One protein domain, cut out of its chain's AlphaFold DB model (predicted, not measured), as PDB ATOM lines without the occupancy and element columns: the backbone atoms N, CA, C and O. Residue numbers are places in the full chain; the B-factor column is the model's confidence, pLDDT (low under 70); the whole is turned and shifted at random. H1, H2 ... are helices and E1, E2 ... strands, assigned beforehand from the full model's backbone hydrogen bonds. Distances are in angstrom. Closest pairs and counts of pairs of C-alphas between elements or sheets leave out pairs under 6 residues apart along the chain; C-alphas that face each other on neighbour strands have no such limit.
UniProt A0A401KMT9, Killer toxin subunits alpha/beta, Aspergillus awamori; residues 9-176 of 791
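AT A GLANCE: This is residues 9 to 176 of the 791 residues of the protein "Killer toxin subunits alpha/beta" of Aspergillus awamori (UniProt A0A401KMT9). Two parts sit end to end: a strongly twisted sheet of five strands with helix H2 packed on it, and a pair of parallel strands, E1 and E7, with helix H3 packed on the pair and helix H1 near E1. Strand E1 runs on into E2 of the larger sheet, and two long stretches, residues 9 to 41 and 75 to 106, have no named element. The printed part has 168 residues with three named helices and seven named strands, in the order H1 E1 E2 E3 H2 E4 E5 E6 H3 E7; the class is mixed, helices and strands, with under half of the residues in named elements. The larger sheet has the order E3 - E2 - E6 - E5 - E4, all antiparallel. The whole is compact, with a radius of gyration of the C-alphas of 15.7 A and spans of 45 by 36 by 27 A.

IN THESE COORDINATES: Begin at Val 9 and read on to C-alpha 42 at (308.450, 317.679, 238.809), where H1 begins; it holds residues 42 to 54 and is 17.9 A long. Next come E1, residues 62 to 67, 16.1 A, and E2, residues 69 to 74, 16.5 A. E3 is residues 107 to 109, and H2 residues 110 to 118, 12.4 A. Then read E4, residues 123 to 129, 16.4 A; E5, residues 134 to 139, 16.1 A; and E6, residues 143 to 147, 13.4 A. H3, residues 150 to 162, is 18.7 A long, and E7, residues 167 to 171, ends with C-alpha 171 at (292.627, 315.266, 242.113).

HOW THE PARTS SIT: In the larger sheet, look first at the meander E4 E5 E6, each strand the antiparallel neighbour of the one before: N 136 is 2.9 A from O 127, and N 145 is 2.8 A from O 137. E2 is antiparallel to E6, with N 73 and O 144 at 2.8 A, and to E3, with N 70 and O 108 at 2.8 A. H2 is on this sheet at a height of 5.8 A, over none of its strands, but only just: 2 of its C-alphas fall on E3. The closest C-alphas of H2 and E2 are those of Tyr 69 and Gly 110, 4.7 A. E1 runs on into E2 at 51 degrees and is parallel to E7, where N 66 and O 169 are 2.8 A apart. H3 only grazes the larger sheet with residues 150 to 153; its closest C-alphas to E7 are those of Thr 157 and Thr 168, 6.6 A. H1 and E1 are near each other, and H1 and H3 are apart. In H1, H2 and H3 every O i to N i+4 pair is within hydrogen-bond range.

THE WHOLE: The two C-alphas farthest apart are those of Gly 56 and Ser 121, 50.0 A. The printed part has no cut, and the link from E2 to E3, 32 residues, is long. No printed residue has a pLDDT under 70.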
ATOM      1  N   VAL A   9     298.113 311.931 251.910       97.25
ATOM      2  CA  VAL A   9     298.007 312.504 250.563       97.25
ATOM      3  C   VAL A   9     298.759 313.822 250.557       97.25
ATOM      4  O   VAL A   9     298.363 314.783 251.217       97.25
ATOM      5  N   TYR A  10     299.874 313.855 249.842       96.69
ATOM      6  CA  TYR A  10     300.703 315.038 249.721       96.69
ATOM      7  C   TYR A  10     300.411 315.710 248.382       96.69
ATOM      8  O   TYR A  10     300.806 315.214 247.329       96.69
ATOM      9  N   MET A  11     299.659 316.809 248.436       97.00
ATOM     10  CA  MET A  11     299.094 317.512 247.279       97.00
ATOM     11  C   MET A  11     300.178 318.273 246.500       97.00
ATOM     12  O   MET A  11     300.319 319.482 246.621       97.00
ATOM     13  N   THR A  12     300.996 317.548 245.736       96.56
ATOM     14  CA  THR A  12     302.131 318.075 244.955       96.56
ATOM     15  C   THR A  12     301.710 318.636 243.599       96.56
ATOM     16  O   THR A  12     302.277 318.297 242.559       96.56
ATOM     17  N   TYR A  13     300.694 319.483 243.639       96.81
ATOM     18  CA  TYR A  13     300.102 320.228 242.537       96.81
ATOM     19  C   TYR A  13     299.704 321.615 243.044       96.81
ATOM     20  O   TYR A  13     299.898 321.895 244.227       96.81
ATOM     21  N   ASP A  14     299.187 322.489 242.179       97.25
ATOM     22  CA  ASP A  14     299.001 323.907 242.518       97.25
ATOM     23  C   ASP A  14     300.301 324.586 242.985       97.25
ATOM     24  O   ASP A  14     300.282 325.510 243.796       97.25
ATOM     25  N   LEU A  15     301.448 324.142 242.457       96.75
ATOM     26  CA  LEU A  15     302.741 324.777 242.739       96.75
ATOM     27  C   LEU A  15     302.771 326.214 242.206       96.75
ATOM     28  O   LEU A  15     303.324 327.106 242.841       96.75
ATOM     29  N   HIS A  16     302.093 326.429 241.076       96.81
ATOM     30  CA  HIS A  16     301.955 327.716 240.413       96.81
ATOM     31  C   HIS A  16     300.531 327.935 239.916       96.81
ATOM     32  O   HIS A  16     299.836 326.997 239.523       96.81
ATOM     33  N   GLY A  17     300.110 329.194 239.903       96.75
ATOM     34  CA  GLY A  17     298.777 329.600 239.474       96.75
ATOM     35  C   GLY A  17     298.641 331.116 239.420       96.75
ATOM     36  O   GLY A  17     299.586 331.850 239.696       96.75
ATOM     37  N   GLN A  18     297.440 331.598 239.085       96.62
ATOM     38  CA  GLN A  18     297.164 333.034 238.927       96.62
ATOM     39  C   GLN A  18     297.557 333.865 240.164       96.62
ATOM     40  O   GLN A  18     297.937 335.029 240.058       96.62
ATOM     41  N   TRP A  19     297.487 333.261 241.352       96.38
ATOM     42  CA  TRP A  19     297.805 333.913 242.620       96.38
ATOM     43  C   TRP A  19     299.281 334.320 242.777       96.38
ATOM     44  O   TRP A  19     299.602 335.056 243.719       96.38
ATOM     45  N   ASP A  20     300.164 333.853 241.890       97.19
ATOM     46  CA  ASP A  20     301.583 334.209 241.880       97.19
ATOM     47  C   ASP A  20     301.827 335.638 241.381       97.19
ATOM     48  O   ASP A  20     302.859 336.228 241.712       97.19
ATOM     49  N   ALA A  21     300.879 336.214 240.634       96.19
ATOM     50  CA  ALA A  21     301.000 337.548 240.068       96.19
ATOM     51  C   ALA A  21     301.303 338.608 241.140       96.19
ATOM     52  O   ALA A  21     300.694 338.652 242.213       96.19
ATOM     53  N   HIS A  22     302.239 339.498 240.815       92.50
ATOM     54  CA  HIS A  22     302.740 340.572 241.674       92.50
ATOM     55  C   HIS A  22     303.422 340.103 242.969       92.50
ATOM     56  O   HIS A  22     303.532 340.876 243.924       92.50
ATOM     57  N   ASN A  23     303.918 338.864 243.009       93.50
ATOM     58  CA  ASN A  23     304.713 338.348 244.116       93.50
ATOM     59  C   ASN A  23     306.115 337.948 243.639       93.50
ATOM     60  O   ASN A  23     306.304 336.883 243.075       93.50
ATOM     61  N   SER A  24     307.130 338.754 243.942       91.69
ATOM     62  CA  SER A  24     308.520 338.450 243.570       91.69
ATOM     63  C   SER A  24     309.099 337.203 244.259       91.69
ATOM     64  O   SER A  24     310.202 336.781 243.932       91.69
ATOM     65  N   ASN A  25     308.400 336.642 245.254       92.25
ATOM     66  CA  ASN A  25     308.834 335.462 246.004       92.25
ATOM     67  C   ASN A  25     308.076 334.184 245.612       92.25
ATOM     68  O   ASN A  25     308.318 333.146 246.223       92.25
ATOM     69  N   SER A  26     307.123 334.246 244.675       91.62
ATOM     70  CA  SER A  26     306.357 333.063 244.251       91.62
ATOM     71  C   SER A  26     307.128 332.176 243.276       91.62
ATOM     72  O   SER A  26     306.905 330.972 243.245       91.62
ATOM     73  N   GLN A  27     308.029 332.758 242.482       92.62
ATOM     74  CA  GLN A  27     308.711 332.077 241.385       92.62
ATOM     75  C   GLN A  27     310.182 332.499 241.320       92.62
ATOM     76  O   GLN A  27     310.498 333.688 241.240       92.62
ATOM     77  N   GLU A  28     311.099 331.529 241.322       88.75
ATOM     78  CA  GLU A  28     312.531 331.808 241.183       88.75
ATOM     79  C   GLU A  28     312.828 332.443 239.814       88.75
ATOM     80  O   GLU A  28     312.419 331.930 238.771       88.75
ATOM     81  N   GLY A  29     313.538 333.576 239.817       90.75
ATOM     82  CA  GLY A  29     313.923 334.283 238.592       90.75
ATOM     83  C   GLY A  29     312.804 335.079 237.911       90.75
ATOM     84  O   GLY A  29     313.008 335.545 236.794       90.75
ATOM     85  N   CYS A  30     311.647 335.264 238.560       94.25
ATOM     86  CA  CYS A  30     310.527 336.036 238.021       94.25
ATOM     87  C   CYS A  30     310.146 337.209 238.943       94.25
ATOM     88  O   CYS A  30     309.336 337.061 239.856       94.25
ATOM     89  N   ASP A  31     310.689 338.402 238.677       92.31
ATOM     90  CA  ASP A  31     310.544 339.589 239.546       92.31
ATOM     91  C   ASP A  31     309.088 339.985 239.847       92.31
ATOM     92  O   ASP A  31     308.785 340.566 240.888       92.31
ATOM     93  N   THR A  32     308.178 339.690 238.923       92.06
ATOM     94  CA  THR A  32     306.758 340.055 239.001       92.06
ATOM     95  C   THR A  32     305.852 338.867 239.321       92.06
ATOM     96  O   THR A  32     304.649 339.062 239.487       92.06
ATOM     97  N   GLY A  33     306.409 337.657 239.452       94.25
ATOM     98  CA  GLY A  33     305.682 336.434 239.802       94.25
ATOM     99  C   GLY A  33     304.670 335.950 238.758       94.25
ATOM    100  O   GLY A  33     303.959 334.985 239.008       94.25
ATOM    101  N   ASN A  34     304.571 336.592 237.592       96.44
ATOM    102  CA  ASN A  34     303.615 336.235 236.543       96.44
ATOM    103  C   ASN A  34     304.264 335.540 235.339       96.44
ATOM    104  O   ASN A  34     303.825 335.737 234.206       96.44
ATOM    105  N   CYS A  35     305.307 334.741 235.561       97.44
ATOM    106  CA  CYS A  35     305.903 333.938 234.502       97.44
ATOM    107  C   CYS A  35     305.117 332.629 234.310       97.44
ATOM    108  O   CYS A  35     304.493 332.111 235.242       97.44
ATOM    109  N   LEU A  36     305.134 332.085 233.092       97.25
ATOM    110  CA  LEU A  36     304.454 330.836 232.737       97.25
ATOM    111  C   LEU A  36     305.164 329.630 233.369       97.25
ATOM    112  O   LEU A  36     306.075 329.040 232.787       97.25
ATOM    113  N   ARG A  37     304.744 329.247 234.577       96.44
ATOM    114  CA  ARG A  37     305.280 328.093 235.310       96.44
ATOM    115  C   ARG A  37     304.254 326.972 235.415       96.44
ATOM    116  O   ARG A  37     303.052 327.208 235.514       96.44
ATOM    117  N   SER A  38     304.742 325.734 235.380       96.88
ATOM    118  CA  SER A  38     303.879 324.559 235.470       96.88
ATOM    119  C   SER A  38     303.384 324.337 236.894       96.88
ATOM    120  O   SER A  38     304.188 324.209 237.813       96.88
ATOM    121  N   GLN A  39     302.073 324.167 237.064       96.38
ATOM    122  CA  GLN A  39     301.474 323.865 238.370       96.38
ATOM    123  C   GLN A  39     301.851 322.486 238.933       96.38
ATOM    124  O   GLN A  39     301.624 322.201 240.107       96.38
ATOM    125  N   VAL A  40     302.443 321.634 238.097       97.06
ATOM    126  CA  VAL A  40     302.853 320.268 238.428       97.06
ATOM    127  C   VAL A  40     304.350 320.069 238.200       97.06
ATOM    128  O   VAL A  40     304.765 318.965 237.883       97.06
ATOM    129  N   ASN A  41     305.187 321.102 238.316       96.94
ATOM    130  CA  ASN A  41     306.626 321.000 238.047       96.94
ATOM    131  C   ASN A  41     307.313 319.876 238.855       96.94
ATOM    132  O   ASN A  41     307.408 319.942 240.078       96.94
ATOM    133  N   LEU A  42     307.856 318.859 238.171       96.75
ATOM    134  CA  LEU A  42     308.450 317.679 238.809       96.75
ATOM    135  C   LEU A  42     309.657 318.010 239.697       96.75
ATOM    136  O   LEU A  42     309.890 317.320 240.692       96.75
ATOM    137  N   THR A  43     310.431 319.043 239.354       95.19
ATOM    138  CA  THR A  43     311.591 319.453 240.159       95.19
ATOM    139  C   THR A  43     311.135 319.950 241.527       95.19
ATOM    140  O   THR A  43     311.663 319.516 242.552       95.19
ATOM    141  N   GLU A  44     310.102 320.784 241.552       95.88
ATOM    142  CA  GLU A  44     309.494 321.300 242.777       95.88
ATOM    143  C   GLU A  44     308.720 320.209 243.522       95.88
ATOM    144  O   GLU A  44     308.850 320.082 244.738       95.88
ATOM    145  N   THR A  45     308.011 319.325 242.810       97.25
ATOM    146  CA  THR A  45     307.409 318.121 243.402       97.25
ATOM    147  C   THR A  45     308.461 317.296 244.145       97.25
ATOM    148  O   THR A  45     308.242 316.901 245.289       97.25
ATOM    149  N   LYS A  46     309.633 317.061 243.543       96.00
ATOM    150  CA  LYS A  46     310.729 316.315 244.175       96.00
ATOM    151  C   LYS A  46     311.263 317.022 245.422       96.00
ATOM    152  O   LYS A  46     311.538 316.353 246.416       96.00
ATOM    153  N   GLN A  47     311.409 318.346 245.386       95.31
ATOM    154  CA  GLN A  47     311.832 319.133 246.549       95.31
ATOM    155  C   GLN A  47     310.807 319.034 247.684       95.31
ATOM    156  O   GLN A  47     311.177 318.740 248.820       95.31
ATOM    157  N   SER A  48     309.520 319.176 247.369       95.81
ATOM    158  CA  SER A  48     308.420 319.037 248.326       95.81
ATOM    159  C   SER A  48     308.379 317.643 248.954       95.81
ATOM    160  O   SER A  48     308.280 317.510 250.175       95.81
ATOM    161  N   LEU A  49     308.547 316.592 248.148       97.19
ATOM    162  CA  LEU A  49     308.612 315.213 248.636       97.19
ATOM    163  C   LEU A  49     309.832 314.975 249.534       97.19
ATOM    164  O   LEU A  49     309.710 314.333 250.576       97.19
ATOM    165  N   ALA A  50     310.989 315.547 249.189       95.94
ATOM    166  CA  ALA A  50     312.177 315.469 250.030       95.94
ATOM    167  C   ALA A  50     311.965 316.151 251.395       95.94
ATOM    168  O   ALA A  50     312.452 315.648 252.407       95.94
ATOM    169  N   MET A  51     311.222 317.265 251.453       95.50
ATOM    170  CA  MET A  51     310.907 317.947 252.714       95.50
ATOM    171  C   MET A  51     310.086 317.063 253.657       95.50
ATOM    172  O   MET A  51     310.465 316.902 254.818       95.50
ATOM    173  N   ILE A  52     308.998 316.453 253.174       94.81
ATOM    174  CA  ILE A  52     308.135 315.612 254.021       94.81
ATOM    175  C   ILE A  52     308.847 314.334 254.482       94.81
ATOM    176  O   ILE A  52     308.714 313.946 255.645       94.81
ATOM    177  N   THR A  53     309.670 313.716 253.631       94.62
ATOM    178  CA  THR A  53     310.450 312.539 254.037       94.62
ATOM    179  C   THR A  53     311.565 312.902 255.019       94.62
ATOM    180  O   THR A  53     311.783 312.177 255.989       94.62
ATOM    181  N   ASN A  54     312.227 314.054 254.847       94.88
ATOM    182  CA  ASN A  54     313.236 314.544 255.795       94.88
ATOM    183  C   ASN A  54     312.638 314.937 257.152       94.88
ATOM    184  O   ASN A  54     313.328 314.867 258.167       94.88
ATOM    185  N   ALA A  55     311.355 315.302 257.194       94.25
ATOM    186  CA  ALA A  55     310.621 315.542 258.435       94.25
ATOM    187  C   ALA A  55     310.270 314.248 259.205       94.25
ATOM    188  O   ALA A  55     309.597 314.311 260.234       94.25
ATOM    189  N   GLY A  56     310.719 313.078 258.733       93.75
ATOM    190  CA  GLY A  56     310.563 311.790 259.412       93.75
ATOM    191  C   GLY A  56     309.333 310.987 258.985       93.75
ATOM    192  O   GLY A  56     309.031 309.972 259.612       93.75
ATOM    193  N   VAL A  57     308.617 311.401 257.934       96.75
ATOM    194  CA  VAL A  57     307.518 310.604 257.368       96.75
ATOM    195  C   VAL A  57     308.103 309.479 256.504       96.75
ATOM    196  O   VAL A  57     308.823 309.768 255.546       96.75
ATOM    197  N   PRO A  58     307.792 308.199 256.779       96.38
ATOM    198  CA  PRO A  58     308.219 307.101 255.917       96.38
ATOM    199  C   PRO A  58     307.672 307.270 254.494       96.38
ATOM    200  O   PRO A  58     306.474 307.491 254.329       96.38
ATOM    201  N   GLY A  59     308.516 307.101 253.469       95.88
ATOM    202  CA  GLY A  59     308.109 307.239 252.061       95.88
ATOM    203  C   GLY A  59     306.902 306.369 251.691       95.88
ATOM    204  O   GLY A  59     305.971 306.852 251.055       95.88
ATOM    205  N   ALA A  60     306.836 305.140 252.215       96.25
ATOM    206  CA  ALA A  60     305.707 304.225 252.023       96.25
ATOM    207  C   ALA A  60     304.354 304.762 252.539       96.25
ATOM    208  O   ALA A  60     303.311 304.260 252.136       96.25
ATOM    209  N   LYS A  61     304.356 305.778 253.412       97.44
ATOM    210  CA  LYS A  61     303.148 306.473 253.882       97.44
ATOM    211  C   LYS A  61     302.844 307.758 253.105       97.44
ATOM    212  O   LYS A  61     301.844 308.401 253.394       97.44
ATOM    213  N   VAL A  62     303.680 308.163 252.151       97.81
ATOM    214  CA  VAL A  62     303.470 309.364 251.332       97.81
ATOM    215  C   VAL A  62     302.815 308.964 250.013       97.81
ATOM    216  O   VAL A  62     303.430 308.290 249.187       97.81
ATOM    217  N   ILE A  63     301.572 309.395 249.812       98.12
ATOM    218  CA  ILE A  63     300.810 309.225 248.573       98.12
ATOM    219  C   ILE A  63     300.894 310.531 247.789       98.12
ATOM    220  O   ILE A  63     300.441 311.574 248.256       98.12
ATOM    221  N   VAL A  64     301.507 310.485 246.611       98.19
ATOM    222  CA  VAL A  64     301.845 311.678 245.828       98.19
ATOM    223  C   VAL A  64     300.636 312.176 245.041       98.19
ATOM    224  O   VAL A  64     300.020 311.418 244.293       98.19
ATOM    225  N   GLY A  65     300.302 313.453 245.186       97.56
ATOM    226  CA  GLY A  65     299.225 314.088 244.438       97.56
ATOM    227  C   GLY A  65     299.553 314.219 242.948       97.56
ATOM    228  O   GLY A  65     300.596 314.766 242.585       97.56
ATOM    229  N   VAL A  66     298.638 313.768 242.093       97.31
ATOM    230  CA  VAL A  66     298.606 314.001 240.639       97.31
ATOM    231  C   VAL A  66     297.268 314.640 240.263       97.31
ATOM    232  O   VAL A  66     296.309 314.538 241.027       97.31
ATOM    233  N   THR A  67     297.175 315.308 239.111       96.62
ATOM    234  CA  THR A  67     295.979 316.104 238.779       96.62
ATOM    235  C   THR A  67     295.285 315.666 237.504       96.62
ATOM    236  O   THR A  67     295.914 315.412 236.484       96.62
ATOM    237  N   SER A  68     293.959 315.655 237.532       97.56
ATOM    238  CA  SER A  68     293.082 315.590 236.358       97.56
ATOM    239  C   SER A  68     292.619 316.978 235.919       97.56
ATOM    240  O   SER A  68     291.521 317.130 235.402       97.56
ATOM    241  N   TYR A  69     293.442 318.000 236.145       98.31
ATOM    242  CA  TYR A  69     293.190 319.378 235.734       98.31
ATOM    243  C   TYR A  69     294.501 320.099 235.425       98.31
ATOM    244  O   TYR A  69     295.588 319.662 235.827       98.31
ATOM    245  N   GLY A  70     294.378 321.230 234.739       98.25
ATOM    246  CA  GLY A  70     295.450 322.168 234.453       98.25
ATOM    247  C   GLY A  70     295.214 323.545 235.072       98.25
ATOM    248  O   GLY A  70     294.071 323.956 235.281       98.25
ATOM    249  N   ARG A  71     296.302 324.280 235.327       98.44
ATOM    250  CA  ARG A  71     296.240 325.725 235.599       98.44
ATOM    251  C   ARG A  71     296.522 326.461 234.302       98.44
ATOM    252  O   ARG A  71     297.540 326.192 233.653       98.44
ATOM    253  N   SER A  72     295.585 327.321 233.918       98.25
ATOM    254  CA  SER A  72     295.635 328.075 232.670       98.25
ATOM    255  C   SER A  72     295.995 329.539 232.900       98.25
ATOM    256  O   SER A  72     295.780 330.097 233.975       98.25
ATOM    257  N   PHE A  73     296.564 330.158 231.875       98.56
ATOM    258  CA  PHE A  73     297.019 331.536 231.869       98.56
ATOM    259  C   PHE A  73     296.739 332.161 230.504       98.56
ATOM    260  O   PHE A  73     296.928 331.512 229.474       98.56
ATOM    261  N   LYS A  74     296.379 333.446 230.493       98.44
ATOM    262  CA  LYS A  74     296.382 334.246 229.270       98.44
ATOM    263  C   LYS A  74     297.759 334.861 229.071       98.44
ATOM    264  O   LYS A  74     298.184 335.693 229.875       98.44
ATOM    265  N   MET A  75     298.462 334.453 228.022       98.44
ATOM    266  CA  MET A  75     299.807 334.932 227.708       98.44
ATOM    267  C   MET A  75     299.790 336.429 227.376       98.44
ATOM    268  O   MET A  75     298.896 336.917 226.690       98.44
ATOM    269  N   ALA A  76     300.799 337.165 227.842       97.75
ATOM    270  CA  ALA A  76     300.955 338.586 227.532       97.75
ATOM    271  C   ALA A  76     301.411 338.829 226.081       97.75
ATOM    272  O   ALA A  76     301.088 339.863 225.498       97.75
ATOM    273  N   ASP A  77     302.147 337.877 225.500       97.06
ATOM    274  CA  ASP A  77     302.533 337.852 224.088       97.06
ATOM    275  C   ASP A  77     302.279 336.441 223.529       97.06
ATOM    276  O   ASP A  77     302.898 335.491 224.014       97.06
ATOM    277  N   PRO A  78     301.417 336.271 222.504       95.31
ATOM    278  CA  PRO A  78     301.134 334.961 221.913       95.31
ATOM    279  C   PRO A  78     302.368 334.274 221.309       95.31
ATOM    280  O   PRO A  78     302.353 333.065 221.093       95.31
ATOM    281  N   ASN A  79     303.449 335.016 221.047       95.50
ATOM    282  CA  ASN A  79     304.705 334.476 220.527       95.50
ATOM    283  C   ASN A  79     305.727 334.117 221.621       95.50
ATOM    284  O   ASN A  79     306.818 333.639 221.304       95.50
ATOM    285  N   CYS A  80     305.393 334.336 222.897       96.44
ATOM    286  CA  CYS A  80     306.250 334.047 224.041       96.44
ATOM    287  C   CYS A  80     305.549 333.060 224.987       96.44
ATOM    288  O   CYS A  80     304.704 333.435 225.791       96.44
ATOM    289  N   TRP A  81     305.955 331.790 224.930       93.75
ATOM    290  CA  TRP A  81     305.365 330.690 225.716       93.75
ATOM    291  C   TRP A  81     306.384 329.891 226.547       93.75
ATOM    292  O   TRP A  81     306.094 328.795 227.028       93.75
ATOM    293  N   GLY A  82     307.616 330.393 226.645       92.62
ATOM    294  CA  GLY A  82     308.661 329.822 227.492       92.62
ATOM    295  C   GLY A  82     308.464 330.152 228.979       92.62
ATOM    296  O   GLY A  82     307.637 330.995 229.318       92.62
ATOM    297  N   PRO A  83     309.258 329.539 229.870       91.06
ATOM    298  CA  PRO A  83     309.103 329.678 231.320       91.06
ATOM    299  C   PRO A  83     309.379 331.085 231.875       91.06
ATOM    300  O   PRO A  83     309.004 331.367 233.009       91.06
ATOM    301  N   ASP A  84     310.018 331.956 231.089       92.19
ATOM    302  CA  ASP A  84     310.287 333.360 231.441       92.19
ATOM    303  C   ASP A  84     309.312 334.335 230.750       92.19
ATOM    304  O   ASP A  84     309.417 335.552 230.897       92.19
ATOM    305  N   CYS A  85     308.362 333.811 229.970       96.69
ATOM    306  CA  CYS A  85     307.309 334.602 229.346       96.69
ATOM    307  C   CYS A  85     306.196 334.894 230.349       96.69
ATOM    308  O   CYS A  85     305.944 334.101 231.254       96.69
ATOM    309  N   LEU A  86     305.526 336.031 230.172       97.38
ATOM    310  CA  LEU A  86     304.573 336.549 231.148       97.38
ATOM    311  C   LEU A  86     303.125 336.202 230.795       97.38
ATOM    312  O   LEU A  86     302.762 336.120 229.620       97.38
ATOM    313  N   TYR A  87     302.286 336.094 231.821       98.12
ATOM    314  CA  TYR A  87     300.831 336.065 231.707       98.12
ATOM    315  C   TYR A  87     300.174 337.357 232.225       98.12
ATOM    316  O   TYR A  87     300.805 338.178 232.893       98.12
ATOM    317  N   THR A  88     298.896 337.537 231.893       97.69
ATOM    318  CA  THR A  88     298.057 338.703 232.233       97.69
ATOM    319  C   THR A  88     297.055 338.411 233.362       97.69
ATOM    320  O   THR A  88     296.907 337.276 233.817       97.69
ATOM    321  N   GLY A  89     296.384 339.449 233.859       95.81
ATOM    322  CA  GLY A  89     295.550 339.404 235.060       95.81
ATOM    323  C   GLY A  89     296.302 339.783 236.338       95.81
ATOM    324  O   GLY A  89     297.477 340.154 236.315       95.81
ATOM    325  N   ASP A  90     295.607 339.691 237.469       95.00
ATOM    326  CA  ASP A  90     296.138 339.972 238.804       95.00
ATOM    327  C   ASP A  90     295.989 338.748 239.722       95.00
ATOM    328  O   ASP A  90     295.470 337.711 239.317       95.00
ATOM    329  N   ARG A  91     296.449 338.846 240.973       94.44
ATOM    330  CA  ARG A  91     296.422 337.739 241.945       94.44
ATOM    331  C   ARG A  91     295.021 337.153 242.197       94.44
ATOM    332  O   ARG A  91     294.913 336.006 242.626       94.44
ATOM    333  N   LEU A  92     293.963 337.942 242.026       94.19
ATOM    334  CA  LEU A  92     292.575 337.569 242.313       94.19
ATOM    335  C   LEU A  92     291.764 337.293 241.042       94.19
ATOM    336  O   LEU A  92     290.773 336.567 241.108       94.19
ATOM    337  N   ASN A  93     292.174 337.856 239.907       96.19
ATOM    338  CA  ASN A  93     291.447 337.802 238.647       96.19
ATOM    339  C   ASN A  93     292.355 337.262 237.541       96.19
ATOM    340  O   ASN A  93     293.304 337.927 237.126       96.19
ATOM    341  N   SER A  94     292.047 336.059 237.053       97.31
ATOM    342  CA  SER A  94     292.706 335.505 235.871       97.31
ATOM    343  C   SER A  94     292.036 336.008 234.601       97.31
ATOM    344  O   SER A  94     290.814 335.917 234.476       97.31
ATOM    345  N   ASP A  95     292.848 336.473 233.653       98.06
ATOM    346  CA  ASP A  95     292.391 336.818 232.303       98.06
ATOM    347  C   ASP A  95     292.266 335.575 231.398       98.06
ATOM    348  O   ASP A  95     291.769 335.682 230.277       98.06
ATOM    349  N   ALA A  96     292.690 334.394 231.871       97.81
ATOM    350  CA  ALA A  96     292.553 333.138 231.139       97.81
ATOM    351  C   ALA A  96     291.082 332.782 230.899       97.81
ATOM    352  O   ALA A  96     290.214 332.996 231.754       97.81
ATOM    353  N   LYS A  97     290.793 332.173 229.748       97.38
ATOM    354  CA  LYS A  97     289.434 331.713 229.447       97.38
ATOM    355  C   LYS A  97     288.983 330.643 230.438       97.38
ATOM    356  O   LYS A  97     289.744 329.768 230.847       97.38
ATOM    357  N   LYS A  98     287.706 330.725 230.807       97.50
ATOM    358  CA  LYS A  98     287.037 329.731 231.650       97.50
ATOM    359  C   LYS A  98     286.714 328.480 230.841       97.50
ATOM    360  O   LYS A  98     286.286 328.603 229.693       97.50
ATOM    361  N   GLY A  99     286.843 327.315 231.468       94.50
ATOM    362  CA  GLY A  99     286.233 326.085 230.967       94.50
ATOM    363  C   GLY A  99     284.705 326.153 231.019       94.50
ATOM    364  O   GLY A  99     284.137 326.893 231.831       94.50
ATOM    365  N   GLU A 100     284.034 325.409 230.140       90.56
ATOM    366  CA  GLU A 100     282.570 325.392 230.047       90.56
ATOM    367  C   GLU A 100     281.919 324.779 231.295       90.56
ATOM    368  O   GLU A 100     280.943 325.321 231.818       90.56
ATOM    369  N   CYS A 101     282.487 323.692 231.818       89.69
ATOM    370  CA  CYS A 101     281.961 322.988 232.981       89.69
ATOM    371  C   CYS A 101     282.568 323.491 234.289       89.69
ATOM    372  O   CYS A 101     281.843 323.690 235.264       89.69
ATOM    373  N   THR A 102     283.878 323.741 234.325       94.00
ATOM    374  CA  THR A 102     284.548 324.244 235.535       94.00
ATOM    375  C   THR A 102     284.210 325.705 235.833       94.00
ATOM    376  O   THR A 102     284.269 326.127 236.992       94.00
ATOM    377  N   ASN A 103     283.858 326.491 234.805       94.69
ATOM    378  CA  ASN A 103     283.431 327.896 234.875       94.69
ATOM    379  C   ASN A 103     284.336 328.800 235.745       94.69
ATOM    380  O   ASN A 103     283.905 329.802 236.337       94.69
ATOM    381  N   THR A 104     285.623 328.460 235.807       96.38
ATOM    382  CA  THR A 104     286.621 329.110 236.659       96.38
ATOM    383  C   THR A 104     287.804 329.539 235.804       96.38
ATOM    384  O   THR A 104     288.370 328.739 235.071       96.38
ATOM    385  N   ALA A 105     288.162 330.822 235.861       97.25
ATOM    386  CA  ALA A 105     289.276 331.341 235.073       97.25
ATOM    387  C   ALA A 105     290.595 330.868 235.697       97.25
ATOM    388  O   ALA A 105     290.736 330.866 236.922       97.25
ATOM    389  N   GLY A 106     291.544 330.450 234.863       97.25
ATOM    390  CA  GLY A 106     292.828 329.905 235.307       97.25
ATOM    391  C   GLY A 106     292.792 328.434 235.745       97.25
ATOM    392  O   GLY A 106     293.755 327.944 236.341       97.25
ATOM    393  N   TYR A 107     291.694 327.720 235.483       98.06
ATOM    394  CA  TYR A 107     291.506 326.314 235.835       98.06
ATOM    395  C   TYR A 107     290.732 325.593 234.731       98.06
ATOM    396  O   TYR A 107     289.674 326.064 234.325       98.06
ATOM    397  N   LEU A 108     291.247 324.456 234.264       98.25
ATOM    398  CA  LEU A 108     290.577 323.609 233.276       98.25
ATOM    399  C   LEU A 108     290.605 322.151 233.715       98.25
ATOM    400  O   LEU A 108     291.662 321.645 234.094       98.25
ATOM    401  N   ALA A 109     289.470 321.465 233.620       98.12
ATOM    402  CA  ALA A 109     289.399 320.019 233.789       98.12
ATOM    403  C   ALA A 109     290.184 319.302 232.679       98.12
ATOM    404  O   ALA A 109     290.308 319.804 231.563       98.12
ATOM    405  N   GLY A 110     290.679 318.097 232.957       97.38
ATOM    406  CA  GLY A 110     291.313 317.235 231.958       97.38
ATOM    407  C   GLY A 110     290.392 316.971 230.766       97.38
ATOM    408  O   GLY A 110     290.836 317.081 229.628       97.38
ATOM    409  N   ALA A 111     289.096 316.759 231.018       96.94
ATOM    410  CA  ALA A 111     288.078 316.617 229.976       96.94
ATOM    411  C   ALA A 111     287.981 317.845 229.049       96.94
ATOM    412  O   ALA A 111     287.874 317.690 227.833       96.94
ATOM    413  N   GLU A 112     288.060 319.056 229.613       97.88
ATOM    414  CA  GLU A 112     288.017 320.321 228.861       97.88
ATOM    415  C   GLU A 112     289.301 320.514 228.035       97.88
ATOM    416  O   GLU A 112     289.250 320.959 226.889       97.88
ATOM    417  N   ILE A 113     290.461 320.135 228.584       97.94
ATOM    418  CA  ILE A 113     291.745 320.155 227.866       97.94
ATOM    419  C   ILE A 113     291.713 319.168 226.690       97.94
ATOM    420  O   ILE A 113     292.062 319.540 225.569       97.94
ATOM    421  N   ASP A 114     291.246 317.939 226.917       96.31
ATOM    422  CA  ASP A 114     291.123 316.912 225.880       96.31
ATOM    423  C   ASP A 114     290.136 317.324 224.777       96.31
ATOM    424  O   ASP A 114     290.352 317.028 223.601       96.31
ATOM    425  N   GLU A 115     289.052 318.019 225.125       96.06
ATOM    426  CA  GLU A 115     288.114 318.599 224.163       96.06
ATOM    427  C   GLU A 115     288.771 319.672 223.290       96.06
ATOM    428  O   GLU A 115     288.654 319.615 222.065       96.06
ATOM    429  N   ILE A 116     289.522 320.604 223.888       97.19
ATOM    430  CA  ILE A 116     290.294 321.607 223.140       97.19
ATOM    431  C   ILE A 116     291.282 320.915 222.193       97.19
ATOM    432  O   ILE A 116     291.397 321.302 221.033       97.19
ATOM    433  N   MET A 117     291.970 319.869 222.660       96.25
ATOM    434  CA  MET A 117     292.937 319.121 221.852       96.25
ATOM    435  C   MET A 117     292.309 318.370 220.672       96.25
ATOM    436  O   MET A 117     292.993 318.141 219.673       96.25
ATOM    437  N   LYS A 118     291.027 317.987 220.758       96.94
ATOM    438  CA  LYS A 118     290.296 317.346 219.649       96.94
ATOM    439  C   LYS A 118     289.987 318.320 218.513       96.94
ATOM    440  O   LYS A 118     289.882 317.884 217.367       96.94
ATOM    441  N   ASP A 119     289.869 319.614 218.800       96.50
ATOM    442  CA  ASP A 119     289.695 320.651 217.785       96.50
ATOM    443  C   ASP A 119     291.049 321.255 217.384       96.50
ATOM    444  O   ASP A 119     291.551 322.212 217.978       96.50
ATOM    445  N   SER A 120     291.635 320.729 216.306       95.44
ATOM    446  CA  SER A 120     292.928 321.202 215.802       95.44
ATOM    447  C   SER A 120     292.952 322.688 215.423       95.44
ATOM    448  O   SER A 120     294.034 323.254 215.322       95.44
ATOM    449  N   SER A 121     291.796 323.327 215.188       97.00
ATOM    450  CA  SER A 121     291.740 324.766 214.889       97.00
ATOM    451  C   SER A 121     292.019 325.638 216.116       97.00
ATOM    452  O   SER A 121     292.458 326.780 215.976       97.00
ATOM    453  N   ARG A 122     291.807 325.084 217.313       97.19
ATOM    454  CA  ARG A 122     292.066 325.736 218.596       97.19
ATOM    455  C   ARG A 122     293.490 325.513 219.074       97.19
ATOM    456  O   ARG A 122     294.011 326.346 219.805       97.19
ATOM    457  N   VAL A 123     294.143 324.426 218.668       97.88
ATOM    458  CA  VAL A 123     295.496 324.080 219.122       97.88
ATOM    459  C   VAL A 123     296.553 324.892 218.371       97.88
ATOM    460  O   VAL A 123     296.765 324.712 217.174       97.88
ATOM    461  N   VAL A 124     297.288 325.736 219.095       97.50
ATOM    462  CA  VAL A 124     298.468 326.444 218.571       97.50
ATOM    463  C   VAL A 124     299.711 325.566 218.719       97.50
ATOM    464  O   VAL A 124     300.509 325.440 217.788       97.50
ATOM    465  N   LYS A 125     299.895 324.944 219.893       96.81
ATOM    466  CA  LYS A 125     301.033 324.061 220.182       96.81
ATOM    467  C   LYS A 125     300.731 323.124 221.349       96.81
ATOM    468  O   LYS A 125     300.171 323.559 222.341       96.81
ATOM    469  N   SER A 126     301.184 321.874 221.278       97.12
ATOM    470  CA  SER A 126     301.145 320.926 222.400       97.12
ATOM    471  C   SER A 126     302.481 320.193 222.498       97.12
ATOM    472  O   SER A 126     303.025 319.764 221.476       97.12
ATOM    473  N   TYR A 127     303.066 320.130 223.694       96.81
ATOM    474  CA  TYR A 127     304.347 319.463 223.935       96.81
ATOM    475  C   TYR A 127     304.544 319.121 225.415       96.81
ATOM    476  O   TYR A 127     303.972 319.757 226.295       96.81
ATOM    477  N   VAL A 128     305.420 318.152 225.685       97.25
ATOM    478  CA  VAL A 128     305.922 317.889 227.038       97.25
ATOM    479  C   VAL A 128     307.144 318.767 227.276       97.25
ATOM    480  O   VAL A 128     308.149 318.643 226.571       97.25
ATOM    481  N   ASP A 129     307.076 319.654 228.265       95.94
ATOM    482  CA  ASP A 129     308.251 320.376 228.741       95.94
ATOM    483  C   ASP A 129     309.153 319.409 229.512       95.94
ATOM    484  O   ASP A 129     308.806 318.926 230.590       95.94
ATOM    485  N   THR A 130     310.321 319.101 228.954       92.19
ATOM    486  CA  THR A 130     311.236 318.101 229.516       92.19
ATOM    487  C   THR A 130     311.884 318.560 230.817       92.19
ATOM    488  O   THR A 130     312.262 317.710 231.624       92.19
ATOM    489  N   THR A 131     311.991 319.872 231.057       89.94
ATOM    490  CA  THR A 131     312.586 320.417 232.283       89.94
ATOM    491  C   THR A 131     311.647 320.271 233.475       89.94
ATOM    492  O   THR A 131     312.066 319.775 234.521       89.94
ATOM    493  N   SER A 132     310.373 320.647 233.330       93.56
ATOM    494  CA  SER A 132     309.373 320.464 234.391       93.56
ATOM    495  C   SER A 132     308.686 319.090 234.363       93.56
ATOM    496  O   SER A 132     307.959 318.760 235.300       93.56
ATOM    497  N   ASN A 133     308.900 318.290 233.311       96.12
ATOM    498  CA  ASN A 133     308.161 317.059 233.003       96.12
ATOM    499  C   ASN A 133     306.635 317.270 233.046       96.12
ATOM    500  O   ASN A 133     305.916 316.488 233.663       96.12
ATOM    501  N   SER A 134     306.151 318.355 232.447       96.44
ATOM    502  CA  SER A 134     304.726 318.716 232.438       96.44
ATOM    503  C   SER A 134     304.208 318.805 231.012       96.44
ATOM    504  O   SER A 134     304.958 319.178 230.109       96.44
ATOM    505  N   ASP A 135     302.931 318.504 230.809       98.38
ATOM    506  CA  ASP A 135     302.275 318.694 229.521       98.38
ATOM    507  C   ASP A 135     301.827 320.149 229.396       98.38
ATOM    508  O   ASP A 135     301.184 320.691 230.299       98.38
ATOM    509  N   ILE A 136     302.190 320.783 228.282       98.25
ATOM    510  CA  ILE A 136     301.855 322.168 227.968       98.25
ATOM    511  C   ILE A 136     300.995 322.202 226.710       98.25
ATOM    512  O   ILE A 136     301.365 321.641 225.674       98.25
ATOM    513  N   LEU A 137     299.877 322.919 226.786       98.44
ATOM    514  CA  LEU A 137     299.016 323.221 225.649       98.44
ATOM    515  C   LEU A 137     298.867 324.736 225.504       98.44
ATOM    516  O   LEU A 137     298.520 325.436 226.451       98.44
ATOM    517  N   ILE A 138     299.106 325.219 224.290       98.50
ATOM    518  CA  ILE A 138     298.822 326.579 223.847       98.50
ATOM    519  C   ILE A 138     297.645 326.501 222.889       98.50
ATOM    520  O   ILE A 138     297.695 325.747 221.909       98.50
ATOM    521  N   TYR A 139     296.599 327.267 223.161       98.12
ATOM    522  CA  TYR A 139     295.344 327.193 222.433       98.12
ATOM    523  C   TYR A 139     294.697 328.570 222.258       98.12
ATOM    524  O   TYR A 139     295.093 329.548 222.884       98.12
ATOM    525  N   ASP A 140     293.734 328.657 221.342       97.25
ATOM    526  CA  ASP A 140     292.974 329.859 221.000       97.25
ATOM    527  C   ASP A 140     293.826 331.141 220.882       97.25
ATOM    528  O   ASP A 140     293.436 332.196 221.386       97.25
ATOM    529  N   ASN A 141     294.965 331.046 220.187       96.25
ATOM    530  CA  ASN A 141     295.974 332.094 219.975       96.25
ATOM    531  C   ASN A 141     296.861 332.427 221.192       96.25
ATOM    532  O   ASN A 141     298.080 332.359 221.063       96.25
ATOM    533  N   ASP A 142     296.290 332.797 222.340       97.62
ATOM    534  CA  ASP A 142     297.038 333.357 223.478       97.62
ATOM    535  C   ASP A 142     296.758 332.690 224.835       97.62
ATOM    536  O   ASP A 142     297.185 333.197 225.871       97.62
ATOM    537  N   GLU A 143     296.092 331.537 224.854       98.44
ATOM    538  CA  GLU A 143     295.841 330.785 226.082       98.44
ATOM    539  C   GLU A 143     296.896 329.691 226.275       98.44
ATOM    540  O   GLU A 143     297.309 329.021 225.328       98.44
ATOM    541  N   TRP A 144     297.325 329.486 227.516       98.50
ATOM    542  CA  TRP A 144     298.346 328.515 227.900       98.50
ATOM    543  C   TRP A 144     297.842 327.691 229.078       98.50
ATOM    544  O   TRP A 144     297.247 328.241 229.998       98.50
ATOM    545  N   VAL A 145     298.074 326.381 229.095       98.62
ATOM    546  CA  VAL A 145     297.736 325.518 230.235       98.62
ATOM    547  C   VAL A 145     298.838 324.498 230.489       98.62
ATOM    548  O   VAL A 145     299.351 323.879 229.557       98.62
ATOM    549  N   SER A 146     299.177 324.314 231.768       98.19
ATOM    550  CA  SER A 146     300.030 323.215 232.238       98.19
ATOM    551  C   SER A 146     299.208 322.176 232.979       98.19
ATOM    552  O   SER A 146     298.404 322.516 233.853       98.19
ATOM    553  N   TYR A 147     299.411 320.910 232.636       98.25
ATOM    554  CA  TYR A 147     298.644 319.787 233.165       98.25
ATOM    555  C   TYR A 147     299.473 318.496 233.153       98.25
ATOM    556  O   TYR A 147     300.655 318.491 232.799       98.25
ATOM    557  N   MET A 148     298.851 317.400 233.590       97.88
ATOM    558  CA  MET A 148     299.404 316.052 233.478       97.88
ATOM    559  C   MET A 148     298.519 315.211 232.560       97.88
ATOM    560  O   MET A 148     297.386 314.883 232.918       97.88
ATOM    561  N   SER A 149     299.046 314.813 231.406       96.19
ATOM    562  CA  SER A 149     298.421 313.810 230.547       96.19
ATOM    563  C   SER A 149     298.443 312.430 231.214       96.19
ATOM    564  O   SER A 149     299.196 312.179 232.164       96.19
ATOM    565  N   ALA A 150     297.632 311.498 230.709       94.88
ATOM    566  CA  ALA A 150     297.634 310.116 231.190       94.88
ATOM    567  C   ALA A 150     299.029 309.463 231.092       94.88
ATOM    568  O   ALA A 150     299.420 308.701 231.982       94.88
ATOM    569  N   ASP A 151     299.801 309.799 230.054       95.69
ATOM    570  CA  ASP A 151     301.166 309.304 229.877       95.69
ATOM    571  C   ASP A 151     302.126 309.915 230.902       95.69
ATOM    572  O   ASP A 151     302.855 309.171 231.562       95.69
ATOM    573  N   THR A 152     302.067 311.229 231.143       96.31
ATOM    574  CA  THR A 152     302.871 311.875 232.194       96.31
ATOM    575  C   THR A 152     302.537 311.322 233.575       96.31
ATOM    576  O   THR A 152     303.449 311.005 234.341       96.31
ATOM    577  N   LYS A 153     301.251 311.116 233.896       96.44
ATOM    578  CA  LYS A 153     300.837 310.446 235.142       96.44
ATOM    579  C   LYS A 153     301.470 309.066 235.261       96.44
ATOM    580  O   LYS A 153     302.095 308.786 236.279       96.44
ATOM    581  N   ARG A 154     301.389 308.236 234.215       96.00
ATOM    582  CA  ARG A 154     301.979 306.889 234.203       96.00
ATOM    583  C   ARG A 154     303.489 306.932 234.432       96.00
ATOM    584  O   ARG A 154     303.993 306.207 235.289       96.00
ATOM    585  N   THR A 155     304.202 307.804 233.720       94.88
ATOM    586  CA  THR A 155     305.646 308.002 233.902       94.88
ATOM    587  C   THR A 155     305.975 308.404 235.337       94.88
ATOM    588  O   THR A 155     306.903 307.854 235.937       94.88
ATOM    589  N   ARG A 156     305.199 309.319 235.925       95.75
ATOM    590  CA  ARG A 156     305.424 309.779 237.297       95.75
ATOM    591  C   ARG A 156     305.062 308.743 238.352       95.75
ATOM    592  O   ARG A 156     305.814 308.607 239.308       95.75
ATOM    593  N   THR A 157     304.011 307.950 238.166       96.44
ATOM    594  CA  THR A 157     303.692 306.828 239.062       96.44
ATOM    595  C   THR A 157     304.863 305.846 239.148       96.44
ATOM    596  O   THR A 157     305.256 305.455 240.249       96.44
ATOM    597  N   THR A 158     305.486 305.497 238.015       96.25
ATOM    598  CA  THR A 158     306.697 304.659 238.011       96.25
ATOM    599  C   THR A 158     307.853 305.333 238.750       96.25
ATOM    600  O   THR A 158     308.525 304.696 239.558       96.25
ATOM    601  N   LEU A 159     308.068 306.629 238.519       95.81
ATOM    602  CA  LEU A 159     309.128 307.389 239.179       95.81
ATOM    603  C   LEU A 159     308.950 307.444 240.705       95.81
ATOM    604  O   LEU A 159     309.905 307.209 241.443       95.81
ATOM    605  N   TYR A 160     307.736 307.710 241.183       97.56
ATOM    606  CA  TYR A 160     307.423 307.773 242.610       97.56
ATOM    607  C   TYR A 160     307.589 306.416 243.296       97.56
ATOM    608  O   TYR A 160     308.110 306.354 244.408       97.56
ATOM    609  N   SER A 161     307.239 305.327 242.606       95.81
ATOM    610  CA  SER A 161     307.515 303.971 243.083       95.81
ATOM    611  C   SER A 161     309.021 303.716 243.236       95.81
ATOM    612  O   SER A 161     309.455 303.239 244.284       95.81
ATOM    613  N   VAL A 162     309.842 304.120 242.256       96.25
ATOM    614  CA  VAL A 162     311.315 304.021 242.334       96.25
ATOM    615  C   VAL A 162     311.889 304.850 243.490       96.25
ATOM    616  O   VAL A 162     312.897 304.469 244.081       96.25
ATOM    617  N   TRP A 163     311.249 305.962 243.855       96.00
ATOM    618  CA  TRP A 163     311.631 306.778 245.016       96.00
ATOM    619  C   TRP A 163     311.160 306.212 246.366       96.00
ATOM    620  O   TRP A 163     311.446 306.811 247.401       96.00
ATOM    621  N   GLY A 164     310.476 305.064 246.381       96.56
ATOM    622  CA  GLY A 164     310.000 304.417 247.604       96.56
ATOM    623  C   GLY A 164     308.775 305.092 248.226       96.56
ATOM    624  O   GLY A 164     308.584 305.006 249.441       96.56
ATOM    625  N   LEU A 165     307.974 305.791 247.416       98.06
ATOM    626  CA  LEU A 165     306.736 306.439 247.853       98.06
ATOM    627  C   LEU A 165     305.557 305.458 247.800       98.06
ATOM    628  O   LEU A 165     305.553 304.519 247.004       98.06
ATOM    629  N   GLY A 166     304.561 305.665 248.663       96.50
ATOM    630  CA  GLY A 166     303.463 304.718 248.894       96.50
ATOM    631  C   GLY A 166     302.456 304.586 247.748       96.50
ATOM    632  O   GLY A 166     301.720 303.606 247.698       96.50
ATOM    633  N   GLY A 167     302.408 305.552 246.827       96.75
ATOM    634  CA  GLY A 167     301.494 305.540 245.685       96.75
ATOM    635  C   GLY A 167     301.152 306.942 245.186       96.75
ATOM    636  O   GLY A 167     301.864 307.901 245.488       96.75
ATOM    637  N   THR A 168     300.051 307.061 244.440       97.38
ATOM    638  CA  THR A 168     299.523 308.335 243.925       97.38
ATOM    639  C   THR A 168     298.058 308.548 244.296       97.38
ATOM    640  O   THR A 168     297.307 307.584 244.413       97.38
ATOM    641  N   SER A 169     297.642 309.807 244.426       97.19
ATOM    642  CA  SER A 169     296.249 310.225 244.613       97.19
ATOM    643  C   SER A 169     295.896 311.246 243.539       97.19
ATOM    644  O   SER A 169     296.649 312.194 243.332       97.19
ATOM    645  N   ASP A 170     294.789 311.023 242.833       96.50
ATOM    646  CA  ASP A 170     294.353 311.883 241.736       96.50
ATOM    647  C   ASP A 170     293.323 312.908 242.215       96.50
ATOM    648  O   ASP A 170     292.313 312.545 242.819       96.50
ATOM    649  N   TRP A 171     293.581 314.182 241.924       96.50
ATOM    650  CA  TRP A 171     292.627 315.266 242.113       96.50
ATOM    651  C   TRP A 171     292.116 315.767 240.754       96.50
ATOM    652  O   TRP A 171     292.869 316.393 240.011       96.50
ATOM    653  N   ALA A 172     290.862 315.546 240.370       95.44
ATOM    654  CA  ALA A 172     289.895 314.631 240.969       95.44
ATOM    655  C   ALA A 172     289.176 313.846 239.860       95.44
ATOM    656  O   ALA A 172     289.237 314.211 238.683       95.44
ATOM    657  N   SER A 173     288.508 312.750 240.230       94.19
ATOM    658  CA  SER A 173     287.880 311.826 239.278       94.19
ATOM    659  C   SER A 173     286.845 312.490 238.365       94.19
ATOM    660  O   SER A 173     286.765 312.142 237.192       94.19
ATOM    661  N   ASP A 174     286.090 313.467 238.870       92.25
ATOM    662  CA  ASP A 174     285.061 314.214 238.133       92.25
ATOM    663  C   ASP A 174     285.614 315.123 237.021       92.25
ATOM    664  O   ASP A 174     284.856 315.589 236.175       92.25
ATOM    665  N   LEU A 175     286.930 315.347 236.978       96.19
ATOM    666  CA  LEU A 175     287.581 316.223 235.999       96.19
ATOM    667  C   LEU A 175     288.156 315.458 234.796       96.19
ATOM    668  O   LEU A 175     288.669 316.073 233.862       96.19
ATOM    669  N   GLN A 176     288.116 314.123 234.820       94.62
ATOM    670  CA  GLN A 176     288.770 313.274 233.818       94.62
ATOM    671  C   GLN A 176     287.989 313.182 232.510       94.62
ATOM    672  O   GLN A 176     288.583 313.229 231.437       94.62
TER     673      GLN A 176